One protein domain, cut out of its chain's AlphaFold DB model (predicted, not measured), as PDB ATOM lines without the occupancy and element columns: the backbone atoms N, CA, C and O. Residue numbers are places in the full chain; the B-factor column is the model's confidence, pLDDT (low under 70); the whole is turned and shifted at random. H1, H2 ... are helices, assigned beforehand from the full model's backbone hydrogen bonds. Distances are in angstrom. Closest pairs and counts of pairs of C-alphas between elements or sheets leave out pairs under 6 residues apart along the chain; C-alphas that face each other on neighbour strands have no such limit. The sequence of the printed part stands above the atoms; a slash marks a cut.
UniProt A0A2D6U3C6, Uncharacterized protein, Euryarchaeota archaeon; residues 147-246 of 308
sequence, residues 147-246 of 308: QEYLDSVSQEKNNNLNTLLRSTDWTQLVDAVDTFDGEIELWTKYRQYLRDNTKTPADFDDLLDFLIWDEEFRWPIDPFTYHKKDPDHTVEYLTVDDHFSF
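AT A GLANCE: This is residues 147 to 246 of the 308 residues of an uncharacterized protein of Euryarchaeota archaeon (UniProt A0A2D6U3C6). The printed part runs in a zigzag of three lengthwise passes: H1 one way, H3 with the link after it back the other way, then H4 and the link to H5 in the first sense again. H1 and H3 overlap over part of their lengths only; H2 lies in the turn between them, H4 is near the end where H1 begins, H5 packs on the starting part of H3, and the tail folds back part of the way from H5. The printed part has 100 residues with five named helices, H1 to H5 in order, and no named strand; its class is all helix. The whole is elongated, spanning 45 by 28 by 18 A, and only just loose, close to compact, with a radius of gyration of the C-alphas of 15.3 A.

HOW THE PARTS SIT: H1, residues 147 to 167, and H2, residues 169 to 172, meet only through their tight link of 1 residue. H1 only just touches H3, residues 183 to 197, with 3 pairs of C-alphas within 8 A. H1 touches H3 with residues 161 to 165 alone, and H3 touches H1 with residues 191 to 195 alone; the closest C-alphas of the two helices, those of Leu 165 and Arg 191, are 6.5 A apart. The two helices run opposite ways at a shallow tilt of 13 degrees. H2 touches residues 184 to 188 of H3, and the closest C-alphas, of Thr 171 and Ile 184, are 5.9 A apart. H4, residues 207 to 216, touches no helix. H5, residues 223 to 229, touches H3, with the C-alphas of Leu 186 and Pro 223 closest at 6.1 A. H3 and H5 are only just about perpendicular, at 71 degrees. H3 is the hub, touching three helices. Outside the helices, residues 219 to 220 pair antiparallel with residues 244 to 245. In H1, H3, H4 and H5 every O i to N i+4 pair is within hydrogen-bond range; H2 is too short for such a pair, and its 1 pair of O i to N i+3 is within range.

IN THESE COORDINATES: H1 begins at C-alpha 147, (162.190, 191.604, 166.012), and is 29.8 A long from first to last C-alpha. H2 measures 5.6 A. H3 begins at C-alpha 183, (196.712, 212.887, 163.852), and measures 21.0 A. H4 measures 14.3 A. H5 measures 9.8 A and ends at C-alpha 229, (202.025, 200.084, 166.537).

THE WHOLE: The C-alphas of Gln 147 and Asp 232 are the two farthest apart, at 46.9 A. The printed part has no cut, and no link between its helices is long. Residues 230 to 246 hold no named element. The mean pLDDT of the printed part is 89.7, and no printed residue is under 70.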
ATOM      1  N   GLN A 147     162.076 190.142 166.042       78.19
ATOM      2  CA  GLN A 147     162.190 191.604 166.012       78.19
ATOM      3  C   GLN A 147     162.941 192.150 167.235       78.19
ATOM      4  O   GLN A 147     163.737 193.069 167.105       78.19
ATOM      5  N   GLU A 148     162.733 191.548 168.408       80.00
ATOM      6  CA  GLU A 148     163.425 191.921 169.644       80.00
ATOM      7  C   GLU A 148     164.947 191.748 169.535       80.00
ATOM      8  O   GLU A 148     165.695 192.647 169.925       80.00
ATOM      9  N   TYR A 149     165.413 190.634 168.960       80.31
ATOM     10  CA  TYR A 149     166.837 190.415 168.725       80.31
ATOM     11  C   TYR A 149     167.396 191.462 167.755       80.31
ATOM     12  O   TYR A 149     168.377 192.133 168.080       80.31
ATOM     13  N   LEU A 150     166.736 191.673 166.614       81.38
ATOM     14  CA  LEU A 150     167.175 192.635 165.596       81.38
ATOM     15  C   LEU A 150     167.221 194.072 166.121       81.38
ATOM     16  O   LEU A 150     168.191 194.795 165.870       81.38
ATOM     17  N   ASP A 151     166.210 194.474 166.888       82.88
ATOM     18  CA  ASP A 151     166.160 195.782 167.534       82.88
ATOM     19  C   ASP A 151     167.306 195.932 168.539       82.88
ATOM     20  O   ASP A 151     167.972 196.969 168.559       82.88
ATOM     21  N   SER A 152     167.588 194.891 169.332       81.44
ATOM     22  CA  SER A 152     168.668 194.916 170.322       81.44
ATOM     23  C   SER A 152     170.054 195.050 169.680       81.44
ATOM     24  O   SER A 152     170.830 195.918 170.089       81.44
ATOM     25  N   VAL A 153     170.342 194.283 168.620       82.81
ATOM     26  CA  VAL A 153     171.623 194.337 167.896       82.81
ATOM     27  C   VAL A 153     171.786 195.681 167.186       82.81
ATOM     28  O   VAL A 153     172.839 196.318 167.269       82.81
ATOM     29  N   SER A 154     170.728 196.165 166.528       85.06
ATOM     30  CA  SER A 154     170.723 197.485 165.890       85.06
ATOM     31  C   SER A 154     170.965 198.602 166.909       85.06
ATOM     32  O   SER A 154     171.756 199.522 166.670       85.06
ATOM     33  N   GLN A 155     170.327 198.520 168.079       85.75
ATOM     34  CA  GLN A 155     170.520 199.477 169.159       85.75
ATOM     35  C   GLN A 155     171.952 199.427 169.707       85.75
ATOM     36  O   GLN A 155     172.550 200.485 169.909       85.75
ATOM     37  N   GLU A 156     172.525 198.240 169.917       85.38
ATOM     38  CA  GLU A 156     173.912 198.079 170.367       85.38
ATOM     39  C   GLU A 156     174.900 198.700 169.372       85.38
ATOM     40  O   GLU A 156     175.719 199.534 169.765       85.38
ATOM     41  N   LYS A 157     174.782 198.390 168.073       84.50
ATOM     42  CA  LYS A 157     175.646 198.978 167.036       84.50
ATOM     43  C   LYS A 157     175.539 200.495 166.986       84.50
ATOM     44  O   LYS A 157     176.560 201.181 166.966       84.50
ATOM     45  N   ASN A 158     174.321 201.031 167.021       88.94
ATOM     46  CA  ASN A 158     174.101 202.476 167.037       88.94
ATOM     47  C   ASN A 158     174.669 203.129 168.303       88.94
ATOM     48  O   ASN A 158     175.235 204.222 168.236       88.94
ATOM     49  N   ASN A 159     174.559 202.477 169.461       87.50
ATOM     50  CA  ASN A 159     175.148 202.962 170.706       87.50
ATOM     51  C   ASN A 159     176.680 202.971 170.637       87.50
ATOM     52  O   ASN A 159     177.291 203.971 171.021       87.50
ATOM     53  N   ASN A 160     177.292 201.910 170.108       86.94
ATOM     54  CA  ASN A 160     178.738 201.813 169.914       86.94
ATOM     55  C   ASN A 160     179.235 202.892 168.945       86.94
ATOM     56  O   ASN A 160     180.107 203.683 169.305       86.94
ATOM     57  N   LEU A 161     178.605 203.018 167.773       90.38
ATOM     58  CA  LEU A 161     178.904 204.063 166.794       90.38
ATOM     59  C   LEU A 161     178.830 205.460 167.421       90.38
ATOM     60  O   LEU A 161     179.781 206.236 167.341       90.38
ATOM     61  N   ASN A 162     177.722 205.779 168.091       90.38
ATOM     62  CA  ASN A 162     177.540 207.081 168.727       90.38
ATOM     63  C   ASN A 162     178.550 207.328 169.849       90.38
ATOM     64  O   ASN A 162     178.998 208.459 170.021       90.38
ATOM     65  N   THR A 163     178.925 206.296 170.603       89.50
ATOM     66  CA  THR A 163     179.927 206.405 171.669       89.50
ATOM     67  C   THR A 163     181.299 206.737 171.091       89.50
ATOM     68  O   THR A 163     181.919 207.696 171.547       89.50
ATOM     69  N   LEU A 164     181.734 206.026 170.046       89.25
ATOM     70  CA  LEU A 164     183.013 206.272 169.369       89.25
ATOM     71  C   LEU A 164     183.052 207.636 168.668       89.25
ATOM     72  O   LEU A 164     184.056 208.345 168.717       89.25
ATOM     73  N   LEU A 165     181.958 208.041 168.020       92.44
ATOM     74  CA  LEU A 165     181.876 209.361 167.395       92.44
ATOM     75  C   LEU A 165     181.847 210.477 168.449       92.44
ATOM     76  O   LEU A 165     182.447 211.526 168.247       92.44
ATOM     77  N   ARG A 166     181.202 210.283 169.600       91.00
ATOM     78  CA  ARG A 166     181.210 211.297 170.666       91.00
ATOM     79  C   ARG A 166     182.556 211.390 171.374       91.00
ATOM     80  O   ARG A 166     183.005 212.495 171.658       91.00
ATOM     81  N   SER A 167     183.216 210.263 171.640       87.62
ATOM     82  CA  SER A 167     184.521 210.253 172.316       87.62
ATOM     83  C   SER A 167     185.631 210.896 171.481       87.62
ATOM     84  O   SER A 167     186.620 211.369 172.035       87.62
ATOM     85  N   THR A 168     185.447 210.963 170.162       91.56
ATOM     86  CA  THR A 168     186.412 211.523 169.205       91.56
ATOM     87  C   THR A 168     185.995 212.885 168.658       91.56
ATOM     88  O   THR A 168     186.640 213.405 167.753       91.56
ATOM     89  N   ASP A 169     184.921 213.489 169.171       92.62
ATOM     90  CA  ASP A 169     184.367 214.726 168.605       92.62
ATOM     91  C   ASP A 169     185.304 215.931 168.766       92.62
ATOM     92  O   ASP A 169     185.349 216.809 167.907       92.62
ATOM     93  N   TRP A 170     186.128 215.919 169.817       91.88
ATOM     94  CA  TRP A 170     187.150 216.935 170.072       91.88
ATOM     95  C   TRP A 170     188.148 217.087 168.914       91.88
ATOM     96  O   TRP A 170     188.636 218.186 168.681       91.88
ATOM     97  N   THR A 171     188.404 216.017 168.152       91.69
ATOM     98  CA  THR A 171     189.344 216.009 167.010       91.69
ATOM     99  C   THR A 171     188.832 216.803 165.810       91.69
ATOM    100  O   THR A 171     189.585 217.081 164.887       91.69
ATOM    101  N   GLN A 172     187.539 217.135 165.787       92.25
ATOM    102  CA  GLN A 172     186.887 217.818 164.668       92.25
ATOM    103  C   GLN A 172     186.691 219.314 164.927       92.25
ATOM    104  O   GLN A 172     186.126 220.023 164.091       92.25
ATOM    105  N   LEU A 173     187.104 219.795 166.099       92.12
ATOM    106  CA  LEU A 173     187.028 221.205 166.445       92.12
ATOM    107  C   LEU A 173     188.132 221.983 165.722       92.12
ATOM    108  O   LEU A 173     189.225 221.478 165.489       92.12
ATOM    109  N   VAL A 174     187.850 223.240 165.373       90.25
ATOM    110  CA  VAL A 174     188.786 224.099 164.618       90.25
ATOM    111  C   VAL A 174     190.046 224.432 165.428       90.25
ATOM    112  O   VAL A 174     191.080 224.767 164.859       90.25
ATOM    113  N   ASP A 175     189.955 224.363 166.754       92.38
ATOM    114  CA  ASP A 175     191.043 224.586 167.702       92.38
ATOM    115  C   ASP A 175     191.748 223.294 168.143       92.38
ATOM    116  O   ASP A 175     192.625 223.351 169.006       92.38
ATOM    117  N   ALA A 176     191.399 222.142 167.560       91.00
ATOM    118  CA  ALA A 176     192.127 220.904 167.785       91.00
ATOM    119  C   ALA A 176     193.567 221.034 167.265       91.00
ATOM    120  O   ALA A 176     193.816 221.588 166.193       91.00
ATOM    121  N   VAL A 177     194.519 220.519 168.041       91.38
ATOM    122  CA  VAL A 177     195.941 220.520 167.695       91.38
ATOM    123  C   VAL A 177     196.442 219.087 167.722       91.38
ATOM    124  O   VAL A 177     196.173 218.359 168.678       91.38
ATOM    125  N   ASP A 178     197.184 218.719 166.683       91.56
ATOM    126  CA  ASP A 178     197.843 217.426 166.562       91.56
ATOM    127  C   ASP A 178     198.829 217.183 167.716       91.56
ATOM    128  O   ASP A 178     199.675 218.026 168.033       91.56
ATOM    129  N   THR A 179     198.751 216.007 168.336       90.81
ATOM    130  CA  THR A 179     199.753 215.519 169.296       90.81
ATOM    131  C   THR A 179     200.877 214.747 168.606       90.81
ATOM    132  O   THR A 179     201.985 214.667 169.142       90.81
ATOM    133  N   PHE A 180     200.615 214.230 167.403       91.75
ATOM    134  CA  PHE A 180     201.588 213.649 166.481       91.75
ATOM    135  C   PHE A 180     201.228 214.016 165.035       91.75
ATOM    136  O   PHE A 180     200.083 214.356 164.744       91.75
ATOM    137  N   ASP A 181     202.205 213.964 164.128       91.69
ATOM    138  CA  ASP A 181     202.030 214.421 162.744       91.69
ATOM    139  C   ASP A 181     200.875 213.688 162.033       91.69
ATOM    140  O   ASP A 181     200.806 212.458 162.050       91.69
ATOM    141  N   GLY A 182     199.946 214.450 161.448       91.31
ATOM    142  CA  GLY A 182     198.779 213.918 160.734       91.31
ATOM    143  C   GLY A 182     197.666 213.313 161.605       91.31
ATOM    144  O   GLY A 182     196.757 212.679 161.064       91.31
ATOM    145  N   GLU A 183     197.692 213.484 162.932       93.06
ATOM    146  CA  GLU A 183     196.712 212.887 163.852       93.06
ATOM    147  C   GLU A 183     195.252 213.204 163.483       93.06
ATOM    148  O   GLU A 183     194.429 212.289 163.364       93.06
ATOM    149  N   ILE A 184     194.906 214.483 163.316       94.00
ATOM    150  CA  ILE A 184     193.525 214.904 163.045       94.00
ATOM    151  C   ILE A 184     193.015 214.293 161.732       94.00
ATOM    152  O   ILE A 184     191.862 213.862 161.660       94.00
ATOM    153  N   GLU A 185     193.869 214.172 160.712       94.19
ATOM    154  CA  GLU A 185     193.500 213.530 159.446       94.19
ATOM    155  C   GLU A 185     193.175 212.042 159.633       94.19
ATOM    156  O   GLU A 185     192.186 211.548 159.077       94.19
ATOM    157  N   LEU A 186     193.948 211.326 160.459       94.62
ATOM    158  CA  LEU A 186     193.666 209.928 160.800       94.62
ATOM    159  C   LEU A 186     192.350 209.785 161.572       94.62
ATOM    160  O   LEU A 186     191.574 208.870 161.288       94.62
ATOM    161  N   TRP A 187     192.045 210.700 162.495       95.31
ATOM    162  CA  TRP A 187     190.757 210.715 163.192       95.31
ATOM    163  C   TRP A 187     189.581 211.010 162.265       95.31
ATOM    164  O   TRP A 187     188.514 210.405 162.406       95.31
ATOM    165  N   THR A 188     189.764 211.883 161.278       95.12
ATOM    166  CA  THR A 188     188.756 212.119 160.244       95.12
ATOM    167  C   THR A 188     188.537 210.866 159.394       95.12
ATOM    168  O   THR A 188     187.382 210.473 159.206       95.12
ATOM    169  N   LYS A 189     189.605 210.170 158.968       95.44
ATOM    170  CA  LYS A 189     189.503 208.866 158.278       95.44
ATOM    171  C   LYS A 189     188.779 207.819 159.138       95.44
ATOM    172  O   LYS A 189     187.859 207.166 158.651       95.44
ATOM    173  N   TYR A 190     189.125 207.707 160.423       94.88
ATOM    174  CA  TYR A 190     188.482 206.803 161.384       94.88
ATOM    175  C   TYR A 190     186.971 207.052 161.495       94.88
ATOM    176  O   TYR A 190     186.159 206.139 161.341       94.88
ATOM    177  N   ARG A 191     186.567 208.309 161.716       95.38
ATOM    178  CA  ARG A 191     185.151 208.685 161.845       95.38
ATOM    179  C   ARG A 191     184.379 208.462 160.550       95.38
ATOM    180  O   ARG A 191     183.204 208.102 160.611       95.38
ATOM    181  N   GLN A 192     185.009 208.698 159.401       95.75
ATOM    182  CA  GLN A 192     184.401 208.426 158.103       95.75
ATOM    183  C   GLN A 192     184.168 206.922 157.925       95.75
ATOM    184  O   GLN A 192     183.040 206.515 157.656       95.75
ATOM    185  N   TYR A 193     185.178 206.095 158.215       95.00
ATOM    186  CA  TYR A 193     185.052 204.638 158.170       95.00
ATOM    187  C   TYR A 193     183.899 204.133 159.042       95.00
ATOM    188  O   TYR A 193     183.087 203.336 158.576       95.00
ATOM    189  N   LEU A 194     183.792 204.617 160.285       93.19
ATOM    190  CA  LEU A 194     182.722 204.216 161.198       93.19
ATOM    191  C   LEU A 194     181.323 204.505 160.638       93.19
ATOM    192  O   LEU A 194     180.428 203.682 160.807       93.19
ATOM    193  N   ARG A 195     181.125 205.645 159.966       93.06
ATOM    194  CA  ARG A 195     179.828 206.013 159.373       93.06
ATOM    195  C   ARG A 195     179.514 205.208 158.120       93.06
ATOM    196  O   ARG A 195     178.370 204.818 157.928       93.06
ATOM    197  N   ASP A 196     180.520 204.965 157.291       93.75
ATOM    198  CA  ASP A 196     180.323 204.301 156.004       93.75
ATOM    199  C   ASP A 196     180.124 202.791 156.161       93.75
ATOM    200  O   ASP A 196     179.364 202.185 155.400       93.75
ATOM    201  N   ASN A 197     180.775 202.193 157.165       92.00
ATOM    202  CA  ASN A 197     180.851 200.744 157.316       92.00
ATOM    203  C   ASN A 197     179.987 200.190 158.447       92.00
ATOM    204  O   ASN A 197     179.678 199.010 158.392       92.00
ATOM    205  N   THR A 198     179.550 200.978 159.436       89.88
ATOM    206  CA  THR A 198     178.589 200.471 160.433       89.88
ATOM    207  C   THR A 198     177.206 200.358 159.802       89.88
ATOM    208  O   THR A 198     176.560 201.370 159.540       89.88
ATOM    209  N   LYS A 199     176.754 199.127 159.565       91.12
ATOM    210  CA  LYS A 199     175.426 198.818 159.032       91.12
ATOM    211  C   LYS A 199     174.482 198.283 160.106       91.12
ATOM    212  O   LYS A 199     174.900 197.794 161.156       91.12
ATOM    213  N   THR A 200     173.196 198.371 159.819       88.19
ATOM    214  CA  THR A 200     172.073 197.846 160.596       88.19
ATOM    215  C   THR A 200     171.310 196.816 159.758       88.19
ATOM    216  O   THR A 200     171.501 196.780 158.543       88.19
ATOM    217  N   PRO A 201     170.414 196.001 160.349       86.75
ATOM    218  CA  PRO A 201     169.629 195.031 159.581       86.75
ATOM    219  C   PRO A 201     168.863 195.646 158.399       86.75
ATOM    220  O   PRO A 201     168.696 195.003 157.373       86.75
ATOM    221  N   ALA A 202     168.432 196.906 158.522       87.44
ATOM    222  CA  ALA A 202     167.687 197.615 157.482       87.44
ATOM    223  C   ALA A 202     168.525 197.980 156.241       87.44
ATOM    224  O   ALA A 202     167.956 198.383 155.230       87.44
ATOM    225  N   ASP A 203     169.854 197.866 156.318       90.25
ATOM    226  CA  ASP A 203     170.765 198.144 155.203       90.25
ATOM    227  C   ASP A 203     170.964 196.931 154.273       90.25
ATOM    228  O   ASP A 203     171.690 197.037 153.284       90.25
ATOM    229  N   PHE A 204     170.341 195.788 154.583       90.00
ATOM    230  CA  PHE A 204     170.459 194.542 153.830       90.00
ATOM    231  C   PHE A 204     169.091 194.088 153.307       90.00
ATOM    232  O   PHE A 204     168.091 194.155 154.019       90.00
ATOM    233  N   ASP A 205     169.060 193.594 152.066       87.38
ATOM    234  CA  ASP A 205     167.856 192.995 151.469       87.38
ATOM    235  C   ASP A 205     167.569 191.594 152.041       87.38
ATOM    236  O   ASP A 205     166.411 191.183 152.141       87.38
ATOM    237  N   ASP A 206     168.625 190.870 152.424       85.69
ATOM    238  CA  ASP A 206     168.567 189.566 153.081       85.69
ATOM    239  C   ASP A 206     169.143 189.669 154.496       85.69
ATOM    240  O   ASP A 206     170.266 190.131 154.716       85.69
ATOM    241  N   LEU A 207     168.375 189.199 155.474       85.44
ATOM    242  CA  LEU A 207     168.805 189.188 156.861       85.44
ATOM    243  C   LEU A 207     169.977 188.226 157.100       85.44
ATOM    244  O   LEU A 207     170.796 188.482 157.981       85.44
ATOM    245  N   LEU A 208     170.100 187.144 156.324       86.19
ATOM    246  CA  LEU A 208     171.248 186.241 156.443       86.19
ATOM    247  C   LEU A 208     172.555 186.962 156.102       86.19
ATOM    248  O   LEU A 208     173.563 186.741 156.771       86.19
ATOM    249  N   ASP A 209     172.522 187.885 155.139       87.62
ATOM    250  CA  ASP A 209     173.678 188.712 154.791       87.62
ATOM    251  C   ASP A 209     174.060 189.671 155.906       87.62
ATOM    252  O   ASP A 209     175.247 189.844 156.184       87.62
ATOM    253  N   PHE A 210     173.067 190.236 156.594       88.56
ATOM    254  CA  PHE A 210     173.321 191.031 157.786       88.56
ATOM    255  C   PHE A 210     174.010 190.204 158.882       88.56
ATOM    256  O   PHE A 210     174.995 190.668 159.449       88.56
ATOM    257  N   LEU A 211     173.525 188.991 159.176       85.69
ATOM    258  CA  LEU A 211     174.095 188.140 160.230       85.69
ATOM    259  C   LEU A 211     175.531 187.699 159.912       85.69
ATOM    260  O   LEU A 211     176.383 187.693 160.800       85.69
ATOM    261  N   ILE A 212     175.811 187.368 158.648       86.94
ATOM    262  CA  ILE A 212     177.168 187.042 158.187       86.94
ATOM    263  C   ILE A 212     178.072 188.272 158.305       86.94
ATOM    264  O   ILE A 212     179.179 188.180 158.835       86.94
ATOM    265  N   TRP A 213     177.598 189.432 157.846       89.44
ATOM    266  CA  TRP A 213     178.350 190.679 157.946       89.44
ATOM    267  C   TRP A 213     178.627 191.071 159.402       89.44
ATOM    268  O   TRP A 213     179.729 191.518 159.705       89.44
ATOM    269  N   ASP A 214     177.658 190.905 160.305       85.00
ATOM    270  CA  ASP A 214     177.796 191.247 161.722       85.00
ATOM    271  C   ASP A 214     178.897 190.432 162.409       85.00
ATOM    272  O   ASP A 214     179.729 191.006 163.111       85.00
ATOM    273  N   GLU A 215     178.955 189.123 162.142       82.94
ATOM    274  CA  GLU A 215     180.012 188.232 162.636       82.94
ATOM    275  C   GLU A 215     181.399 188.628 162.096       82.94
ATOM    276  O   GLU A 215     182.396 188.598 162.820       82.94
ATOM    277  N   GLU A 216     181.481 188.995 160.815       86.19
ATOM    278  CA  GLU A 216     182.746 189.333 160.154       86.19
ATOM    279  C   GLU A 216     183.212 190.769 160.427       86.19
ATOM    280  O   GLU A 216     184.385 191.093 160.204       86.19
ATOM    281  N   PHE A 217     182.321 191.640 160.902       87.69
ATOM    282  CA  PHE A 217     182.615 193.052 161.071       87.69
ATOM    283  C   PHE A 217     183.681 193.280 162.145       87.69
ATOM    284  O   PHE A 217     183.520 192.951 163.321       87.69
ATOM    285  N   ARG A 218     184.768 193.939 161.739       87.56
ATOM    286  CA  ARG A 218     185.834 194.364 162.644       87.56
ATOM    287  C   ARG A 218     185.845 195.880 162.778       87.56
ATOM    288  O   ARG A 218     185.838 196.621 161.794       87.56
ATOM    289  N   TRP A 219     185.915 196.334 164.018       88.19
ATOM    290  CA  TRP A 219     186.022 197.736 164.378       88.19
ATOM    291  C   TRP A 219     187.436 198.251 164.105       88.19
ATOM    292  O   TRP A 219     188.403 197.557 164.426       88.19
ATOM    293  N   PRO A 220     187.596 199.456 163.540       93.06
ATOM    294  CA  PRO A 220     188.914 200.056 163.385       93.06
ATOM    295  C   PRO A 220     189.547 200.306 164.760       93.06
ATOM    296  O   PRO A 220     188.874 200.774 165.679       93.06
ATOM    297  N   ILE A 221     190.840 200.017 164.913       91.75
ATOM    298  CA  ILE A 221     191.602 200.471 166.088       91.75
ATOM    299  C   ILE A 221     191.736 201.987 166.030       91.75
ATOM    300  O   ILE A 221     191.833 202.542 164.941       91.75
ATOM    301  N   ASP A 222     191.781 202.671 167.165       91.19
ATOM    302  CA  ASP A 222     191.915 204.125 167.170       91.19
ATOM    303  C   ASP A 222     193.298 204.600 166.647       91.19
ATOM    304  O   ASP A 222     194.285 203.859 166.745       91.19
ATOM    305  N   PRO A 223     193.405 205.834 166.112       94.00
ATOM    306  CA  PRO A 223     194.658 206.418 165.637       94.00
ATOM    307  C   PRO A 223     195.814 206.434 166.644       94.00
ATOM    308  O   PRO A 223     196.958 206.298 166.212       94.00
ATOM    309  N   PHE A 224     195.574 206.529 167.961       91.44
ATOM    310  CA  PHE A 224     196.670 206.416 168.937       91.44
ATOM    311  C   PHE A 224     197.207 204.992 169.001       91.44
ATOM    312  O   PHE A 224     198.422 204.785 169.022       91.44
ATOM    313  N   THR A 225     196.321 203.997 169.026       90.44
ATOM    314  CA  THR A 225     196.716 202.586 168.989       90.44
ATOM    315  C   THR A 225     197.456 202.261 167.692       90.44
ATOM    316  O   THR A 225     198.472 201.566 167.740       90.44
ATOM    317  N   TYR A 226     197.003 202.792 166.555       92.88
ATOM    318  CA  TYR A 226     197.711 202.680 165.279       92.88
ATOM    319  C   TYR A 226     199.105 203.322 165.336       92.88
ATOM    320  O   TYR A 226     200.089 202.625 165.104       92.88
ATOM    321  N   HIS A 227     199.222 204.589 165.751       92.38
ATOM    322  CA  HIS A 227     200.513 205.280 165.862       92.38
ATOM    323  C   HIS A 227     201.467 204.589 166.848       92.38
ATOM    324  O   HIS A 227     202.671 204.535 166.637       92.38
ATOM    325  N   LYS A 228     200.951 203.976 167.917       91.56
ATOM    326  CA  LYS A 228     201.773 203.181 168.836       91.56
ATOM    327  C   LYS A 228     202.338 201.912 168.184       91.56
ATOM    328  O   LYS A 228     203.423 201.477 168.568       91.56
ATOM    329  N   LYS A 229     201.592 201.285 167.270       90.62
ATOM    330  CA  LYS A 229     202.025 200.084 166.537       90.62
ATOM    331  C   LYS A 229     202.992 200.429 165.401       90.62
ATOM    332  O   LYS A 229     203.959 199.702 165.210       90.62
ATOM    333  N   ASP A 230     202.730 201.522 164.692       90.81
ATOM    334  CA  ASP A 230     203.514 202.006 163.555       90.81
ATOM    335  C   ASP A 230     203.772 203.519 163.699       90.81
ATOM    336  O   ASP A 230     203.042 204.328 163.125       90.81
ATOM    337  N   PRO A 231     204.774 203.932 164.504       92.25
ATOM    338  CA  PRO A 231     205.035 205.348 164.779       92.25
ATOM    339  C   PRO A 231     205.432 206.158 163.547       92.25
ATOM    340  O   PRO A 231     205.157 207.355 163.496       92.25
ATOM    341  N   ASP A 232     206.054 205.495 162.573       91.94
ATOM    342  CA  ASP A 232     206.530 206.093 161.325       91.94
ATOM    343  C   ASP A 232     205.469 206.038 160.205       91.94
ATOM    344  O   ASP A 232     205.755 206.441 159.078       91.94
ATOM    345  N   HIS A 233     204.262 205.522 160.498       90.06
ATOM    346  CA  HIS A 233     203.137 205.363 159.560       90.06
ATOM    347  C   HIS A 233     203.549 204.717 158.225       90.06
ATOM    348  O   HIS A 233     203.131 205.135 157.143       90.06
ATOM    349  N   THR A 234     204.398 203.690 158.298       91.12
ATOM    350  CA  THR A 234     204.914 202.962 157.129       91.12
ATOM    351  C   THR A 234     203.828 202.226 156.344       91.12
ATOM    352  O   THR A 234     203.975 202.022 155.136       91.12
ATOM    353  N   VAL A 235     202.734 201.843 157.007       92.44
ATOM    354  CA  VAL A 235     201.562 201.198 156.405       92.44
ATOM    355  C   VAL A 235     200.367 202.135 156.498       92.44
ATOM    356  O   VAL A 235     200.015 202.573 157.588       92.44
ATOM    357  N   GLU A 236     199.689 202.409 155.380       93.81
ATOM    358  CA  GLU A 236     198.538 203.318 155.378       93.81
ATOM    359  C   GLU A 236     197.420 202.825 156.316       93.81
ATOM    360  O   GLU A 236     196.978 201.675 156.262       93.81
ATOM    361  N   TYR A 237     196.933 203.711 157.179       94.69
ATOM    362  CA  TYR A 237     195.882 203.406 158.143       94.69
ATOM    363  C   TYR A 237     194.602 202.849 157.484       94.69
ATOM    364  O   TYR A 237     194.187 203.304 156.422       94.69
ATOM    365  N   LEU A 238     193.969 201.865 158.138       93.69
ATOM    366  CA  LEU A 238     192.788 201.115 157.664       93.69
ATOM    367  C   LEU A 238     192.975 200.279 156.380       93.69
ATOM    368  O   LEU A 238     191.985 199.882 155.773       93.69
ATOM    369  N   THR A 239     194.215 199.970 155.974       93.12
ATOM    370  CA  THR A 239     194.474 199.136 154.777       93.12
ATOM    371  C   THR A 239     194.834 197.673 155.048       93.12
ATOM    372  O   THR A 239     194.840 196.874 154.112       93.12
ATOM    373  N   VAL A 240     195.119 197.295 156.300       92.50
ATOM    374  CA  VAL A 240     195.495 195.923 156.684       92.50
ATOM    375  C   VAL A 240     194.708 195.447 157.902       92.50
ATOM    376  O   VAL A 240     194.291 196.255 158.730       92.50
ATOM    377  N   ASP A 241     194.552 194.130 158.040       90.44
ATOM    378  CA  ASP A 241     193.773 193.488 159.109       90.44
ATOM    379  C   ASP A 241     194.198 193.901 160.526       90.44
ATOM    380  O   ASP A 241     193.350 194.039 161.406       90.44
ATOM    381  N   ASP A 242     195.490 194.160 160.743       88.81
ATOM    382  CA  ASP A 242     196.043 194.575 162.042       88.81
ATOM    383  C   ASP A 242     195.545 195.954 162.514       88.81
ATOM    384  O   ASP A 242     195.733 196.320 163.686       88.81
ATOM    385  N   HIS A 243     194.914 196.715 161.612       92.19
ATOM    386  CA  HIS A 243     194.234 197.979 161.894       92.19
ATOM    387  C   HIS A 243     192.802 197.785 162.404       92.19
ATOM    388  O   HIS A 243     192.120 198.770 162.682       92.19
ATOM    389  N   PHE A 244     192.345 196.542 162.562       90.81
ATOM    390  CA  PHE A 244     190.995 196.228 162.997       90.81
ATOM    391  C   PHE A 244     190.976 195.251 164.178       90.81
ATOM    392  O   PHE A 244     191.935 194.533 164.457       90.81
ATOM    393  N   SER A 245     189.864 195.243 164.906       84.25
ATOM    394  CA  SER A 245     189.627 194.436 166.098       84.25
ATOM    395  C   SER A 245     188.165 194.006 166.152       84.25
ATOM    396  O   SER A 245     187.276 194.775 165.808       84.25
ATOM    397  N   PHE A 246     187.887 192.805 166.655       77.88
ATOM    398  CA  PHE A 246     186.509 192.381 166.941       77.88
ATOM    399  C   PHE A 246     185.882 193.139 168.124       77.88
ATOM    400  O   PHE A 246     184.673 193.103 168.319       77.88
TER     401      PHE A 246